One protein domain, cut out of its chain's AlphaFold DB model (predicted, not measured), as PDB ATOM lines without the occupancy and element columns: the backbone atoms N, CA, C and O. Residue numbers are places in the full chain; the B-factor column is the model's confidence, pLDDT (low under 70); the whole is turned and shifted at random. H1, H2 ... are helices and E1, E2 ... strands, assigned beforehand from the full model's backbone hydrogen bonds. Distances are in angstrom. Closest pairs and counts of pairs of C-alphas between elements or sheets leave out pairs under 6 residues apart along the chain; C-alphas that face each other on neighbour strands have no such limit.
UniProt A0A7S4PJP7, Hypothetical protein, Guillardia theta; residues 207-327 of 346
ATOM      1  N   ILE A 207      32.966 -50.007   9.936       80.25
ATOM      2  CA  ILE A 207      31.882 -49.025   9.832       80.25
ATOM      3  C   ILE A 207      30.848 -49.339  10.916       80.25
ATOM      4  O   ILE A 207      30.361 -50.464  11.023       80.25
ATOM      5  N   GLY A 208      30.524 -48.333  11.719       86.94
ATOM      6  CA  GLY A 208      29.606 -48.412  12.843       86.94
ATOM      7  C   GLY A 208      28.532 -47.329  12.809       86.94
ATOM      8  O   GLY A 208      28.575 -46.403  11.999       86.94
ATOM      9  N   GLY A 209      27.558 -47.455  13.705       90.94
ATOM     10  CA  GLY A 209      26.504 -46.464  13.927       90.94
ATOM     11  C   GLY A 209      26.392 -46.101  15.405       90.94
ATOM     12  O   GLY A 209      27.280 -46.411  16.196       90.94
ATOM     13  N   VAL A 210      25.288 -45.460  15.783       92.94
ATOM     14  CA  VAL A 210      25.042 -45.025  17.174       92.94
ATOM     15  C   VAL A 210      23.904 -45.767  17.876       92.94
ATOM     16  O   VAL A 210      23.642 -45.492  19.039       92.94
ATOM     17  N   GLY A 211      23.251 -46.718  17.195       91.50
ATOM     18  CA  GLY A 211      22.157 -47.518  17.763       91.50
ATOM     19  C   GLY A 211      20.819 -46.785  17.858       91.50
ATOM     20  O   GLY A 211      20.108 -46.917  18.848       91.50
ATOM     21  N   LEU A 212      20.476 -46.020  16.821       93.75
ATOM     22  CA  LEU A 212      19.161 -45.400  16.664       93.75
ATOM     23  C   LEU A 212      18.423 -46.030  15.491       93.75
ATOM     24  O   LEU A 212      19.011 -46.224  14.424       93.75
ATOM     25  N   ARG A 213      17.127 -46.278  15.678       92.69
ATOM     26  CA  ARG A 213      16.199 -46.544  14.581       92.69
ATOM     27  C   ARG A 213      15.392 -45.286  14.320       92.69
ATOM     28  O   ARG A 213      14.817 -44.704  15.243       92.69
ATOM     29  N   LEU A 214      15.383 -44.871  13.062       94.31
ATOM     30  CA  LEU A 214      14.751 -43.643  12.609       94.31
ATOM     31  C   LEU A 214      13.649 -43.968  11.612       94.31
ATOM     32  O   LEU A 214      13.795 -44.885  10.804       94.31
ATOM     33  N   GLU A 215      12.580 -43.189  11.650       92.94
ATOM     34  CA  GLU A 215      11.465 -43.326  10.723       92.94
ATOM     35  C   GLU A 215      10.996 -41.951  10.262       92.94
ATOM     36  O   GLU A 215      11.017 -40.985  11.029       92.94
ATOM     37  N   ARG A 216      10.598 -41.864   8.991       93.12
ATOM     38  CA  ARG A 216       9.965 -40.676   8.426       93.12
ATOM     39  C   ARG A 216       8.480 -40.960   8.272       93.12
ATOM     40  O   ARG A 216       8.114 -41.886   7.559       93.12
ATOM     41  N   PHE A 217       7.644 -40.144   8.902       87.56
ATOM     42  CA  PHE A 217       6.200 -40.252   8.717       87.56
ATOM     43  C   PHE A 217       5.800 -39.641   7.372       87.56
ATOM     44  O   PHE A 217       6.244 -38.546   7.023       87.56
ATOM     45  N   GLU A 218       4.961 -40.343   6.615       86.00
ATOM     46  CA  GLU A 218       4.475 -39.887   5.304       86.00
ATOM     47  C   GLU A 218       3.178 -39.077   5.407       86.00
ATOM     48  O   GLU A 218       2.900 -38.232   4.562       86.00
ATOM     49  N   THR A 219       2.386 -39.309   6.456       82.25
ATOM     50  CA  THR A 219       1.057 -38.714   6.628       82.25
ATOM     51  C   THR A 219       0.871 -38.125   8.028       82.25
ATOM     52  O   THR A 219       1.573 -38.472   8.978       82.25
ATOM     53  N   GLY A 220      -0.081 -37.196   8.148       84.38
ATOM     54  CA  GLY A 220      -0.440 -36.546   9.409       84.38
ATOM     55  C   GLY A 220       0.370 -35.282   9.737       84.38
ATOM     56  O   GLY A 220       1.179 -34.822   8.934       84.38
ATOM     57  N   PRO A 221       0.175 -34.702  10.939       82.25
ATOM     58  CA  PRO A 221       0.836 -33.459  11.364       82.25
ATOM     59  C   PRO A 221       2.366 -33.565  11.451       82.25
ATOM     60  O   PRO A 221       3.068 -32.563  11.537       82.25
ATOM     61  N   GLN A 222       2.874 -34.796  11.473       81.38
ATOM     62  CA  GLN A 222       4.285 -35.139  11.592       81.38
ATOM     63  C   GLN A 222       4.908 -35.505  10.235       81.38
ATOM     64  O   GLN A 222       6.075 -35.890  10.203       81.38
ATOM     65  N   ALA A 223       4.160 -35.390   9.131       83.56
ATOM     66  CA  ALA A 223       4.622 -35.772   7.803       83.56
ATOM     67  C   ALA A 223       5.916 -35.040   7.400       83.56
ATOM     68  O   ALA A 223       6.087 -33.851   7.667       83.56
ATOM     69  N   GLY A 224       6.840 -35.766   6.768       85.19
ATOM     70  CA  GLY A 224       8.137 -35.258   6.298       85.19
ATOM     71  C   GLY A 224       9.240 -35.210   7.363       85.19
ATOM     72  O   GLY A 224      10.425 -35.193   7.023       85.19
ATOM     73  N   ASN A 225       8.879 -35.276   8.643       92.00
ATOM     74  CA  ASN A 225       9.817 -35.233   9.759       92.00
ATOM     75  C   ASN A 225      10.391 -36.616  10.095       92.00
ATOM     76  O   ASN A 225       9.737 -37.636   9.879       92.00
ATOM     77  N   VAL A 226      11.607 -36.645  10.651       94.81
ATOM     78  CA  VAL A 226      12.296 -37.883  11.045       94.81
ATOM     79  C   VAL A 226      12.343 -38.013  12.560       94.81
ATOM     80  O   VAL A 226      12.877 -37.139  13.239       94.81
ATOM     81  N   TYR A 227      11.839 -39.125  13.085       94.69
ATOM     82  CA  TYR A 227      11.762 -39.375  14.522       94.69
ATOM     83  C   TYR A 227      12.549 -40.605  14.940       94.69
ATOM     84  O   TYR A 227      12.696 -41.565  14.181       94.69
ATOM     85  N   VAL A 228      12.996 -40.588  16.192       95.38
ATOM     86  CA  VAL A 228      13.529 -41.766  16.872       95.38
ATOM     87  C   VAL A 228      12.378 -42.710  17.213       95.38
ATOM     88  O   VAL A 228      11.539 -42.395  18.056       95.38
ATOM     89  N   VAL A 229      12.355 -43.879  16.579       94.75
ATOM     90  CA  VAL A 229      11.365 -44.940  16.846       94.75
ATOM     91  C   VAL A 229      11.926 -46.076  17.692       94.75
ATOM     92  O   VAL A 229      11.172 -46.905  18.186       94.75
ATOM     93  N   GLU A 230      13.242 -46.116  17.893       93.06
ATOM     94  CA  GLU A 230      13.879 -47.062  18.807       93.06
ATOM     95  C   GLU A 230      15.264 -46.560  19.217       93.06
ATOM     96  O   GLU A 230      16.010 -46.011  18.397       93.06
ATOM     97  N   VAL A 231      15.625 -46.796  20.479       91.81
ATOM     98  CA  VAL A 231      16.988 -46.620  20.989       91.81
ATOM     99  C   VAL A 231      17.495 -47.995  21.397       91.81
ATOM    100  O   VAL A 231      16.941 -48.616  22.302       91.81
ATOM    101  N   VAL A 232      18.534 -48.476  20.721       87.56
ATOM    102  CA  VAL A 232      19.051 -49.831  20.931       87.56
ATOM    103  C   VAL A 232      19.757 -49.898  22.297       87.56
ATOM    104  O   VAL A 232      20.679 -49.108  22.519       87.56
ATOM    105  N   PRO A 233      19.389 -50.811  23.218       83.44
ATOM    106  CA  PRO A 233      20.055 -50.954  24.521       83.44
ATOM    107  C   PRO A 233      21.565 -51.196  24.386       83.44
ATOM    108  O   PRO A 233      21.983 -51.842  23.437       83.44
ATOM    109  N   GLY A 234      22.400 -50.677  25.294       80.12
ATOM    110  CA  GLY A 234      23.867 -50.850  25.239       80.12
ATOM    111  C   GLY A 234      24.568 -50.160  24.055       80.12
ATOM    112  O   GLY A 234      25.739 -50.421  23.772       80.12
ATOM    113  N   SER A 235      23.847 -49.309  23.317       87.12
ATOM    114  CA  SER A 235      24.402 -48.488  22.241       87.12
ATOM    115  C   SER A 235      24.827 -47.100  22.739       87.12
ATOM    116  O   SER A 235      24.304 -46.632  23.751       87.12
ATOM    117  N   PRO A 236      25.681 -46.373  21.991       90.25
ATOM    118  CA  PRO A 236      26.047 -44.995  22.320       90.25
ATOM    119  C   PRO A 236      24.837 -44.080  22.561       90.25
ATOM    120  O   PRO A 236      24.869 -43.234  23.453       90.25
ATOM    121  N   ALA A 237      23.759 -44.255  21.792       92.56
ATOM    122  CA  ALA A 237      22.535 -43.487  21.969       92.56
ATOM    123  C   ALA A 237      21.770 -43.848  23.253       92.56
ATOM    124  O   ALA A 237      21.178 -42.960  23.864       92.56
ATOM    125  N   ALA A 238      21.793 -45.111  23.692       88.31
ATOM    126  CA  ALA A 238      21.222 -45.500  24.982       88.31
ATOM    127  C   ALA A 238      22.066 -44.972  26.148       88.31
ATOM    128  O   ALA A 238      21.524 -44.371  27.078       88.31
ATOM    129  N   ASP A 239      23.386 -45.136  26.058       85.44
ATOM    130  CA  ASP A 239      24.343 -44.794  27.115       85.44
ATOM    131  C   ASP A 239      24.359 -43.291  27.422       85.44
ATOM    132  O   ASP A 239      24.602 -42.887  28.558       85.44
ATOM    133  N   CYS A 240      24.058 -42.440  26.432       85.88
ATOM    134  CA  CYS A 240      23.998 -40.998  26.656       85.88
ATOM    135  C   CYS A 240      22.832 -40.577  27.569       85.88
ATOM    136  O   CYS A 240      22.872 -39.494  28.144       85.88
ATOM    137  N   GLY A 241      21.769 -41.384  27.678       87.31
ATOM    138  CA  GLY A 241      20.594 -41.118  28.518       87.31
ATOM    139  C   GLY A 241      19.708 -39.926  28.105       87.31
ATOM    140  O   GLY A 241      18.582 -39.812  28.605       87.31
ATOM    141  N   VAL A 242      20.175 -39.065  27.193       90.38
ATOM    142  CA  VAL A 242      19.488 -37.843  26.734       90.38
ATOM    143  C   VAL A 242      18.410 -38.157  25.693       90.38
ATOM    144  O   VAL A 242      17.279 -37.665  25.796       90.38
ATOM    145  N   ILE A 243      18.754 -39.002  24.719       93.19
ATOM    146  CA  ILE A 243      17.890 -39.349  23.588       93.19
ATOM    147  C   ILE A 243      16.771 -40.273  24.063       93.19
ATOM    148  O   ILE A 243      17.007 -41.231  24.804       93.19
ATOM    149  N   LYS A 244      15.538 -39.978  23.655       92.12
ATOM    150  CA  LYS A 244      14.355 -40.786  23.962       92.12
ATOM    151  C   LYS A 244      13.573 -41.099  22.693       92.12
ATOM    152  O   LYS A 244      13.759 -40.493  21.640       92.12
ATOM    153  N   LEU A 245      12.672 -42.064  22.837       94.06
ATOM    154  CA  LEU A 245      11.652 -42.357  21.845       94.06
ATOM    155  C   LEU A 245      10.866 -41.082  21.499       94.06
ATOM    156  O   LEU A 245      10.554 -40.288  22.388       94.06
ATOM    157  N   HIS A 246      10.540 -40.919  20.219       92.50
ATOM    158  CA  HIS A 246       9.800 -39.791  19.647       92.50
ATOM    159  C   HIS A 246      10.520 -38.438  19.654       92.50
ATOM    160  O   HIS A 246       9.890 -37.413  19.389       92.50
ATOM    161  N   ASP A 247      11.831 -38.409  19.887       95.06
ATOM    162  CA  ASP A 247      12.608 -37.207  19.596       95.06
ATOM    163  C   ASP A 247      12.659 -36.959  18.082       95.06
ATOM    164  O   ASP A 247      12.888 -37.880  17.293       95.06
ATOM    165  N   LEU A 248      12.446 -35.703  17.682       95.19
ATOM    166  CA  LEU A 248      12.583 -35.240  16.304       95.19
ATOM    167  C   LEU A 248      14.062 -35.006  16.006       95.19
ATOM    168  O   LEU A 248      14.694 -34.189  16.673       95.19
ATOM    169  N   LEU A 249      14.603 -35.656  14.981       96.25
ATOM    170  CA  LEU A 249      15.963 -35.394  14.525       96.25
ATOM    171  C   LEU A 249      15.979 -34.177  13.590       96.25
ATOM    172  O   LEU A 249      15.416 -34.211  12.498       96.25
ATOM    173  N   VAL A 250      16.641 -33.107  14.027       95.94
ATOM    174  CA  VAL A 250      16.711 -31.814  13.330       95.94
ATOM    175  C   VAL A 250      17.926 -31.758  12.405       95.94
ATOM    176  O   VAL A 250      17.802 -31.416  11.226       95.94
ATOM    177  N   SER A 251      19.106 -32.109  12.922       96.38
ATOM    178  CA  SER A 251      20.359 -32.061  12.167       96.38
ATOM    179  C   SER A 251      21.335 -33.173  12.570       96.38
ATOM    180  O   SER A 251      21.274 -33.709  13.679       96.38
ATOM    181  N   VAL A 252      22.230 -33.535  11.646       96.62
ATOM    182  CA  VAL A 252      23.363 -34.448  11.872       96.62
ATOM    183  C   VAL A 252      24.625 -33.763  11.369       96.62
ATOM    184  O   VAL A 252      24.682 -33.346  10.212       96.62
ATOM    185  N   ASP A 253      25.620 -33.606  12.237       94.38
ATOM    186  CA  ASP A 253      26.862 -32.868  11.981       94.38
ATOM    187  C   ASP A 253      26.596 -31.468  11.382       94.38
ATOM    188  O   ASP A 253      27.255 -31.021  10.443       94.38
ATOM    189  N   GLY A 254      25.560 -30.790  11.898       93.19
ATOM    190  CA  GLY A 254      25.118 -29.462  11.453       93.19
ATOM    191  C   GLY A 254      24.344 -29.440  10.128       93.19
ATOM    192  O   GLY A 254      23.903 -28.377   9.693       93.19
ATOM    193  N   ARG A 255      24.141 -30.589   9.472       94.25
ATOM    194  CA  ARG A 255      23.350 -30.698   8.237       94.25
ATOM    195  C   ARG A 255      21.894 -31.008   8.566       94.25
ATOM    196  O   ARG A 255      21.607 -32.005   9.225       94.25
ATOM    197  N   ALA A 256      20.977 -30.172   8.085       94.62
ATOM    198  CA  ALA A 256      19.541 -30.336   8.315       94.62
ATOM    199  C   ALA A 256      18.998 -31.639   7.703       94.62
ATOM    200  O   ALA A 256      19.269 -31.959   6.544       94.62
ATOM    201  N   VAL A 257      18.189 -32.369   8.471       93.25
ATOM    202  CA  VAL A 257      17.674 -33.699   8.103       93.25
ATOM    203  C   VAL A 257      16.540 -33.635   7.082       93.25
ATOM    204  O   VAL A 257      16.426 -34.524   6.241       93.25
ATOM    205  N   GLU A 258      15.727 -32.576   7.105       88.06
ATOM    206  CA  GLU A 258      14.543 -32.419   6.240       88.06
ATOM    207  C   GLU A 258      14.857 -32.584   4.745       88.06
ATOM    208  O   GLU A 258      14.062 -33.141   3.993       88.06
ATOM    209  N   ARG A 259      16.047 -32.145   4.317       85.44
ATOM    210  CA  ARG A 259      16.469 -32.158   2.907       85.44
ATOM    211  C   ARG A 259      17.014 -33.500   2.423       85.44
ATOM    212  O   ARG A 259      17.249 -33.641   1.229       85.44
ATOM    213  N   HIS A 260      17.229 -34.447   3.329       88.94
ATOM    214  CA  HIS A 260      17.838 -35.736   3.022       88.94
ATOM    215  C   HIS A 260      16.779 -36.833   3.052       88.94
ATOM    216  O   HIS A 260      15.804 -36.751   3.805       88.94
ATOM    217  N   ASN A 261      16.948 -37.873   2.243       90.75
ATOM    218  CA  ASN A 261      16.135 -39.081   2.380       90.75
ATOM    219  C   ASN A 261      16.658 -39.967   3.533       90.75
ATOM    220  O   ASN A 261      17.742 -39.751   4.078       90.75
ATOM    221  N   LEU A 262      15.880 -40.981   3.930       90.38
ATOM    222  CA  LEU A 262      16.239 -41.839   5.066       90.38
ATOM    223  C   LEU A 262      17.540 -42.632   4.821       90.38
ATOM    224  O   LEU A 262      18.289 -42.889   5.762       90.38
ATOM    225  N   GLN A 263      17.844 -42.997   3.569       90.50
ATOM    226  CA  GLN A 263      19.088 -43.701   3.243       90.50
ATOM    227  C   GLN A 263      20.318 -42.804   3.388       90.50
ATOM    228  O   GLN A 263      21.301 -43.220   4.000       90.50
ATOM    229  N   GLU A 264      20.259 -41.576   2.880       91.88
ATOM    230  CA  GLU A 264      21.307 -40.565   3.052       91.88
ATOM    231  C   GLU A 264      21.546 -40.279   4.533       91.88
ATOM    232  O   GLU A 264      22.686 -40.248   4.992       91.88
ATOM    233  N   LEU A 265      20.469 -40.171   5.312       92.88
ATOM    234  CA  LEU A 265      20.563 -39.965   6.749       92.88
ATOM    235  C   LEU A 265      21.277 -41.123   7.460       92.88
ATOM    236  O   LEU A 265      22.142 -40.897   8.307       92.88
ATOM    237  N   HIS A 266      20.971 -42.370   7.088       91.56
ATOM    238  CA  HIS A 266      21.698 -43.529   7.606       91.56
ATOM    239  C   HIS A 266      23.189 -43.477   7.259       91.56
ATOM    240  O   HIS A 266      24.010 -43.863   8.090       91.56
ATOM    241  N   GLN A 267      23.550 -43.000   6.067       91.56
ATOM    242  CA  GLN A 267      24.949 -42.843   5.662       91.56
ATOM    243  C   GLN A 267      25.657 -41.725   6.433       91.56
ATOM    244  O   GLN A 267      26.825 -41.882   6.758       91.56
ATOM    245  N   MET A 268      24.958 -40.640   6.776       92.94
ATOM    246  CA  MET A 268      25.503 -39.544   7.591       92.94
ATOM    247  C   MET A 268      25.768 -39.981   9.039       92.94
ATOM    248  O   MET A 268      26.788 -39.641   9.641       92.94
ATOM    249  N   ILE A 269      24.859 -40.774   9.608       94.19
ATOM    250  CA  ILE A 269      24.991 -41.279  10.979       94.19
ATOM    251  C   ILE A 269      26.025 -42.408  11.056       94.19
ATOM    252  O   ILE A 269      26.716 -42.547  12.069       94.19
ATOM    253  N   ARG A 270      26.166 -43.212   9.999       91.56
ATOM    254  CA  ARG A 270      27.197 -44.250   9.906       91.56
ATOM    255  C   ARG A 270      28.558 -43.661   9.551       91.56
ATOM    256  O   ARG A 270      28.677 -42.596   8.968       91.56
ATOM    257  N   GLY A 271      29.609 -44.366   9.938       90.31
ATOM    258  CA  GLY A 271      30.981 -43.923   9.719       90.31
ATOM    259  C   GLY A 271      31.973 -44.819  10.449       90.31
ATOM    260  O   GLY A 271      31.558 -45.806  11.061       90.31
ATOM    261  N   PRO A 272      33.274 -44.507  10.401       88.38
ATOM    262  CA  PRO A 272      34.287 -45.311  11.074       88.38
ATOM    263  C   PRO A 272      34.010 -45.395  12.579       88.38
ATOM    264  O   PRO A 272      33.663 -44.392  13.212       88.38
ATOM    265  N   ALA A 273      34.135 -46.586  13.160       85.75
ATOM    266  CA  ALA A 273      33.988 -46.776  14.597       85.75
ATOM    267  C   ALA A 273      34.958 -45.870  15.377       85.75
ATOM    268  O   ALA A 273      36.064 -45.579  14.929       85.75
ATOM    269  N   GLY A 274      34.520 -45.382  16.535       82.31
ATOM    270  CA  GLY A 274      35.271 -44.442  17.367       82.31
ATOM    271  C   GLY A 274      35.225 -42.983  16.898       82.31
ATOM    272  O   GLY A 274      35.669 -42.111  17.636       82.31
ATOM    273  N   THR A 275      34.664 -42.677  15.722       87.25
ATOM    274  CA  THR A 275      34.491 -41.278  15.286       87.25
ATOM    275  C   THR A 275      33.247 -40.640  15.909       87.25
ATOM    276  O   THR A 275      32.242 -41.334  16.109       87.25
ATOM    277  N   PRO A 276      33.278 -39.328  16.209       91.06
ATOM    278  CA  PRO A 276      32.121 -38.626  16.739       91.06
ATOM    279  C   PRO A 276      31.084 -38.335  15.647       91.06
ATOM    280  O   PRO A 276      31.418 -38.152  14.473       91.06
ATOM    281  N   VAL A 277      29.825 -38.260  16.059       94.50
ATOM    282  CA  VAL A 277      28.701 -37.707  15.301       94.50
ATOM    283  C   VAL A 277      27.893 -36.811  16.226       94.50
ATOM    284  O   VAL A 277      27.647 -37.155  17.384       94.50
ATOM    285  N   VAL A 278      27.496 -35.648  15.730       95.00
ATOM    286  CA  VAL A 278      26.727 -34.663  16.483       95.00
ATOM    287  C   VAL A 278      25.290 -34.681  15.989       95.00
ATOM    288  O   VAL A 278      25.024 -34.377  14.832       95.00
ATOM    289  N   LEU A 279      24.353 -35.038  16.860       96.31
ATOM    290  CA  LEU A 279      22.927 -35.044  16.558       96.31
ATOM    291  C   LEU A 279      22.260 -33.857  17.241       96.31
ATOM    292  O   LEU A 279      22.493 -33.611  18.422       96.31
ATOM    293  N   GLU A 280      21.404 -33.148  16.521       96.19
ATOM    294  CA  GLU A 280      20.501 -32.163  17.102       96.19
ATOM    295  C   GLU A 280      19.088 -32.735  17.119       96.19
ATOM    296  O   GLU A 280      18.544 -33.124  16.084       96.19
ATOM    297  N   LEU A 281      18.503 -32.800  18.309       95.50
ATOM    298  CA  LEU A 281      17.204 -33.402  18.562       95.50
ATOM    299  C   LEU A 281      16.263 -32.374  19.181       95.50
ATOM    300  O   LEU A 281      16.670 -31.534  19.985       95.50
ATOM    301  N   LYS A 282      14.982 -32.464  18.845       95.12
ATOM    302  CA  LYS A 282      13.925 -31.619  19.390       95.12
ATOM    303  C   LYS A 282      12.858 -32.485  20.041       95.12
ATOM    304  O   LYS A 282      12.355 -33.434  19.444       95.12
ATOM    305  N   ARG A 283      12.473 -32.113  21.260       93.25
ATOM    306  CA  ARG A 283      11.363 -32.726  21.998       93.25
ATOM    307  C   ARG A 283      10.271 -31.691  22.214       93.25
ATOM    308  O   ARG A 283      10.568 -30.539  22.525       93.25
ATOM    309  N   THR A 284       9.011 -32.091  22.064       88.50
ATOM    310  CA  THR A 284       7.854 -31.203  22.253       88.50
ATOM    311  C   THR A 284       7.936 -30.465  23.590       88.50
ATOM    312  O   THR A 284       8.132 -31.081  24.637       88.50
ATOM    313  N   GLY A 285       7.818 -29.134  23.549       87.38
ATOM    314  CA  GLY A 285       7.888 -28.277  24.738       87.38
ATOM    315  C   GLY A 285       9.293 -28.073  25.322       87.38
ATOM    316  O   GLY A 285       9.412 -27.484  26.393       87.38
ATOM    317  N   ARG A 286      10.359 -28.537  24.655       90.38
ATOM    318  CA  ARG A 286      11.756 -28.308  25.057       90.38
ATOM    319  C   ARG A 286      12.548 -27.601  23.959       90.38
ATOM    320  O   ARG A 286      12.187 -27.646  22.786       90.38
ATOM    321  N   GLN A 287      13.635 -26.951  24.370       89.75
ATOM    322  CA  GLN A 287      14.640 -26.423  23.447       89.75
ATOM    323  C   GLN A 287      15.362 -27.564  22.725       89.75
ATOM    324  O   GLN A 287      15.421 -28.687  23.238       89.75
ATOM    325  N   ASN A 288      15.918 -27.262  21.553       91.88
ATOM    326  CA  ASN A 288      16.748 -28.204  20.813       91.88
ATOM    327  C   ASN A 288      17.950 -28.626  21.669       91.88
ATOM    328  O   ASN A 288      18.556 -27.811  22.368       91.88
ATOM    329  N   GLN A 289      18.281 -29.910  21.616       92.19
ATOM    330  CA  GLN A 289      19.384 -30.506  22.354       92.19
ATOM    331  C   GLN A 289      20.390 -31.075  21.369       92.19
ATOM    332  O   GLN A 289      20.048 -31.901  20.525       92.19
ATOM    333  N   GLN A 290      21.638 -30.641  21.503       94.19
ATOM    334  CA  GLN A 290      22.748 -31.192  20.750       94.19
ATOM    335  C   GLN A 290      23.434 -32.280  21.578       94.19
ATOM    336  O   GLN A 290      23.745 -32.076  22.751       94.19
ATOM    337  N   VAL A 291      23.657 -33.442  20.969       93.19
ATOM    338  CA  VAL A 291      24.261 -34.614  21.604       93.19
ATOM    339  C   VAL A 291      25.389 -35.130  20.721       93.19
ATOM    340  O   VAL A 291      25.173 -35.464  19.557       93.19
ATOM    341  N   THR A 292      26.595 -35.222  21.277       92.75
ATOM    342  CA  THR A 292      27.739 -35.855  20.612       92.75
ATOM    343  C   THR A 292      27.816 -37.319  21.019       92.75
ATOM    344  O   THR A 292      27.931 -37.636  22.201       92.75
ATOM    345  N   LEU A 293      27.765 -38.215  20.038       90.50
ATOM    346  CA  LEU A 293      27.877 -39.659  20.219       90.50
ATOM    347  C   LEU A 293      29.108 -40.186  19.486       90.50
ATOM    348  O   LEU A 293      29.511 -39.631  18.469       90.50
ATOM    349  N   TYR A 294      29.670 -41.295  19.956       88.62
ATOM    350  CA  TYR A 294      30.780 -41.977  19.287       88.62
ATOM    351  C   TYR A 294      30.282 -43.250  18.610       88.62
ATOM    352  O   TYR A 294      29.624 -44.074  19.244       88.62
ATOM    353  N   ARG A 295      30.582 -43.416  17.318       91.31
ATOM    354  CA  ARG A 295      30.123 -44.565  16.523       91.31
ATOM    355  C   ARG A 295      30.727 -45.870  17.050       91.31
ATOM    356  O   ARG A 295      31.912 -45.923  17.365       91.31
ATOM    357  N   THR A 296      29.942 -46.943  17.077       84.69
ATOM    358  CA  THR A 296      30.412 -48.293  17.415       84.69
ATOM    359  C   THR A 296      30.081 -49.277  16.301       84.69
ATOM    360  O   THR A 296      29.003 -49.225  15.703       84.69
ATOM    361  N   SER A 297      31.025 -50.167  15.999       77.81
ATOM    362  CA  SER A 297      30.826 -51.304  15.096       77.81
ATOM    363  C   SER A 297      30.350 -52.561  15.823       77.81
ATOM    364  O   SER A 297      29.999 -53.546  15.174       77.81
ATOM    365  N   GLN A 298      30.344 -52.546  17.160       65.06
ATOM    366  CA  GLN A 298      29.893 -53.682  17.948       65.06
ATOM    367  C   GLN A 298      28.369 -53.663  18.119       65.06
ATOM    368  O   GLN A 298      27.799 -52.606  18.403       65.06
ATOM    369  N   PRO A 299      27.697 -54.820  17.981       48.34
ATOM    370  CA  PRO A 299      26.304 -54.957  18.365       48.34
ATOM    371  C   PRO A 299      26.152 -54.783  19.881       48.34
ATOM    372  O   PRO A 299      26.998 -55.201  20.671       48.34
ATOM    373  N   SER A 300      25.024 -54.187  20.247       47.34
ATOM    374  CA  SER A 300      24.565 -53.786  21.582       47.34
ATOM    375  C   SER A 300      24.787 -54.782  22.718       47.34
ATOM    376  O   SER A 300      24.947 -54.384  23.867       47.34
ATOM    377  N   PHE A 301      24.812 -56.073  22.409       43.31
ATOM    378  CA  PHE A 301      24.937 -57.132  23.401       43.31
ATOM    379  C   PHE A 301      26.395 -57.453  23.800       43.31
ATOM    380  O   PHE A 301      26.629 -58.096  24.817       43.31
ATOM    381  N   MET A 302      27.398 -57.011  23.028       39.28
ATOM    382  CA  MET A 302      28.808 -57.384  23.248       39.28
ATOM    383  C   MET A 302      29.637 -56.357  24.032       39.28
ATOM    384  O   MET A 302      30.828 -56.580  24.255       39.28
ATOM    385  N   ARG A 303      29.039 -55.249  24.484       41.66
ATOM    386  CA  ARG A 303      29.766 -54.210  25.218       41.66
ATOM    387  C   ARG A 303      29.835 -54.560  26.706       41.66
ATOM    388  O   ARG A 303      29.001 -54.137  27.501       41.66
ATOM    389  N   LEU A 304      30.822 -55.377  27.078       38.59
ATOM    390  CA  LEU A 304      31.218 -55.531  28.478       38.59
ATOM    391  C   LEU A 304      31.599 -54.144  29.016       38.59
ATOM    392  O   LEU A 304      32.357 -53.419  28.380       38.59
ATOM    393  N   SER A 305      31.029 -53.757  30.155       37.97
ATOM    394  CA  SER A 305      31.310 -52.466  30.781       37.97
ATOM    395  C   SER A 305      32.787 -52.363  31.166       37.97
ATOM    396  O   SER A 305      33.285 -53.245  31.869       37.97
ATOM    397  N   ASP A 306      33.440 -51.246  30.846       35.56
ATOM    398  CA  ASP A 306      34.842 -50.932  31.192       35.56
ATOM    399  C   ASP A 306      35.122 -50.829  32.717       35.56
ATOM    400  O   ASP A 306      36.189 -50.390  33.140       35.56
ATOM    401  N   LYS A 307      34.158 -51.202  33.572       36.38
ATOM    402  CA  LYS A 307      34.218 -51.137  35.042       36.38
ATOM    403  C   LYS A 307      34.090 -52.494  35.744       36.38
ATOM    404  O   LYS A 307      33.863 -52.520  36.951       36.38
ATOM    405  N   ALA A 308      34.212 -53.615  35.038       33.81
ATOM    406  CA  ALA A 308      34.315 -54.903  35.719       33.81
ATOM    407  C   ALA A 308      35.732 -55.035  36.316       33.81
ATOM    408  O   ALA A 308      36.699 -54.979  35.551       33.81
ATOM    409  N   PRO A 309      35.908 -55.182  37.647       31.20
ATOM    410  CA  PRO A 309      37.219 -55.517  38.180       31.20
ATOM    411  C   PRO A 309      37.644 -56.858  37.580       31.20
ATOM    412  O   PRO A 309      36.832 -57.777  37.457       31.20
ATOM    413  N   VAL A 310      38.911 -56.956  37.177       34.66
ATOM    414  CA  VAL A 310      39.522 -58.198  36.687       34.66
ATOM    415  C   VAL A 310      39.580 -59.182  37.860       34.66
ATOM    416  O   VAL A 310      40.568 -59.270  38.581       34.66
ATOM    417  N   GLY A 311      38.463 -59.863  38.106       29.62
ATOM    418  CA  GLY A 311      38.324 -60.908  39.107       29.62
ATOM    419  C   GLY A 311      38.831 -62.230  38.545       29.62
ATOM    420  O   GLY A 311      38.477 -62.627  37.434       29.62
ATOM    421  N   ARG A 312      39.687 -62.903  39.315       32.19
ATOM    422  CA  ARG A 312      40.231 -64.229  39.010       32.19
ATOM    423  C   ARG A 312      39.098 -65.207  38.670       32.19
ATOM    424  O   ARG A 312      38.163 -65.381  39.443       32.19
ATOM    425  N   ILE A 313      39.215 -65.871  37.521       36.66
ATOM    426  CA  ILE A 313      38.281 -66.914  37.082       36.66
ATOM    427  C   ILE A 313      38.480 -68.141  37.980       36.66
ATOM    428  O   ILE A 313      39.555 -68.735  37.964       36.66
ATOM    429  N   VAL A 314      37.450 -68.527  38.735       33.66
ATOM    430  CA  VAL A 314      37.386 -69.828  39.416       33.66
ATOM    431  C   VAL A 314      36.588 -70.779  38.533       33.66
ATOM    432  O   VAL A 314      35.503 -70.452  38.045       33.66
ATOM    433  N   THR A 315      37.155 -71.943  38.248       36.16
ATOM    434  CA  THR A 315      36.545 -72.916  37.341       36.16
ATOM    435  C   THR A 315      35.393 -73.670  38.007       36.16
ATOM    436  O   THR A 315      35.356 -73.876  39.219       36.16
ATOM    437  N   SER A 316      34.458 -74.173  37.195       32.81
ATOM    438  CA  SER A 316      33.357 -75.035  37.657       32.81
ATOM    439  C   SER A 316      33.853 -76.319  38.342       32.81
ATOM    440  O   SER A 316      33.109 -76.944  39.093       32.81
ATOM    441  N   GLN A 317      35.094 -76.726  38.060       36.84
ATOM    442  CA  GLN A 317      35.765 -77.846  38.714       36.84
ATOM    443  C   GLN A 317      36.274 -77.472  40.112       36.84
ATOM    444  O   GLN A 317      36.069 -78.255  41.035       36.84
ATOM    445  N   GLU A 318      36.850 -76.280  40.295       35.78
ATOM    446  CA  GLU A 318      37.297 -75.791  41.610       35.78
ATOM    447  C   GLU A 318      36.118 -75.595  42.579       35.78
ATOM    448  O   GLU A 318      36.175 -76.076  43.707       35.78
ATOM    449  N   LEU A 319      34.997 -75.021  42.122       38.09
ATOM    450  CA  LEU A 319      33.789 -74.823  42.948       38.09
ATOM    451  C   LEU A 319      33.109 -76.136  43.382       38.09
ATOM    452  O   LEU A 319      32.398 -76.182  44.384       38.09
ATOM    453  N   ARG A 320      33.308 -77.226  42.629       38.88
ATOM    454  CA  ARG A 320      32.791 -78.558  42.991       38.88
ATOM    455  C   ARG A 320      33.670 -79.269  44.013       38.88
ATOM    456  O   ARG A 320      33.159 -80.101  44.757       38.88
ATOM    457  N   GLN A 321      34.966 -78.963  44.046       38.31
ATOM    458  CA  GLN A 321      35.910 -79.571  44.982       38.31
ATOM    459  C   GLN A 321      35.811 -78.967  46.387       38.31
ATOM    460  O   GLN A 321      36.028 -79.687  47.357       38.31
ATOM    461  N   THR A 322      35.438 -77.689  46.515       40.81
ATOM    462  CA  THR A 322      35.290 -77.023  47.823       40.81
ATOM    463  C   THR A 322      33.943 -77.289  48.505       40.81
ATOM    464  O   THR A 322      33.789 -77.001  49.686       40.81
ATOM    465  N   GLY A 323      32.968 -77.879  47.800       35.88
ATOM    466  CA  GLY A 323      31.638 -78.178  48.350       35.88
ATOM    467  C   GLY A 323      30.738 -76.950  48.550       35.88
ATOM    468  O   GLY A 323      29.657 -77.071  49.124       35.88
ATOM    469  N   GLU A 324      31.132 -75.778  48.049       40.84
ATOM    470  CA  GLU A 324      30.442 -74.494  48.239       40.84
ATOM    471  C   GLU A 324      29.346 -74.227  47.195       40.84
ATOM    472  O   GLU A 324      29.173 -73.112  46.710       40.84
ATOM    473  N   ILE A 325      28.545 -75.238  46.852       32.78
ATOM    474  CA  ILE A 325      27.260 -74.984  46.191       32.78
ATOM    475  C   ILE A 325      26.182 -74.996  47.271       32.78
ATOM    476  O   ILE A 325      25.575 -76.026  47.563       32.78
ATOM    477  N   ARG A 326      25.927 -73.831  47.869       35.41
ATOM    478  CA  ARG A 326      24.679 -73.569  48.592       35.41
ATOM    479  C   ARG A 326      23.922 -72.460  47.874       35.41
ATOM    480  O   ARG A 326      24.379 -71.328  47.851       35.41
ATOM    481  N   ASN A 327      22.793 -72.851  47.275       35.72
ATOM    482  CA  ASN A 327      21.664 -72.040  46.802       35.72
ATOM    483  C   ASN A 327      21.958 -70.538  46.639       35.72
ATOM    484  O   ASN A 327      21.851 -69.775  47.597       35.72
TER     485      ASN A 327
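What this domain is: This is residues 207 to 327 of the 346 residues of the protein "Hypothetical protein" of Guillardia theta (UniProt A0A7S4PJP7). With little regular structure, the domain is a compact body of two small antiparallel sheets, hairpin E1 and E2 beside E3 E4 E5, with short helices H1 and H2 each meeting both; a long tail sticks out with residues 306 to 327. The 121 printed residues run E1 E2 H1 E3 H2 E4 E5 H3, mixed, 45 in named elements. The whole is only just loose, close to extended, radius of gyration of the C-alphas 20.2 A, spanning 66 by 30 by 24 A.

How they stand to each other: In hairpin E1, residues 212 to 216, and E2, 226 to 231, N 213 and O 230 are 3.0 A apart. H1, 236 to 239, and H2, 262 to 269, only graze the sheet E3, 248 to 252, E4, 276 to 282, E5, 289 to 294. N 250 and O 280 are 2.8 A apart, N 279 and O 291 2.9 A. Every O i to N i+4 pair in H2 is within hydrogen-bond range.

Where its parts are: E1 begins at C-alpha 212 (19.161, -45.400, 16.664); H3, 318 to 321, ends at C-alpha 321 (35.910, -79.571, 44.982). E4 measures 19.7 A.

The domain as a whole: The printed part has no cut. The link E5 to H3 is long; residues 298 to 327 have pLDDT under 70.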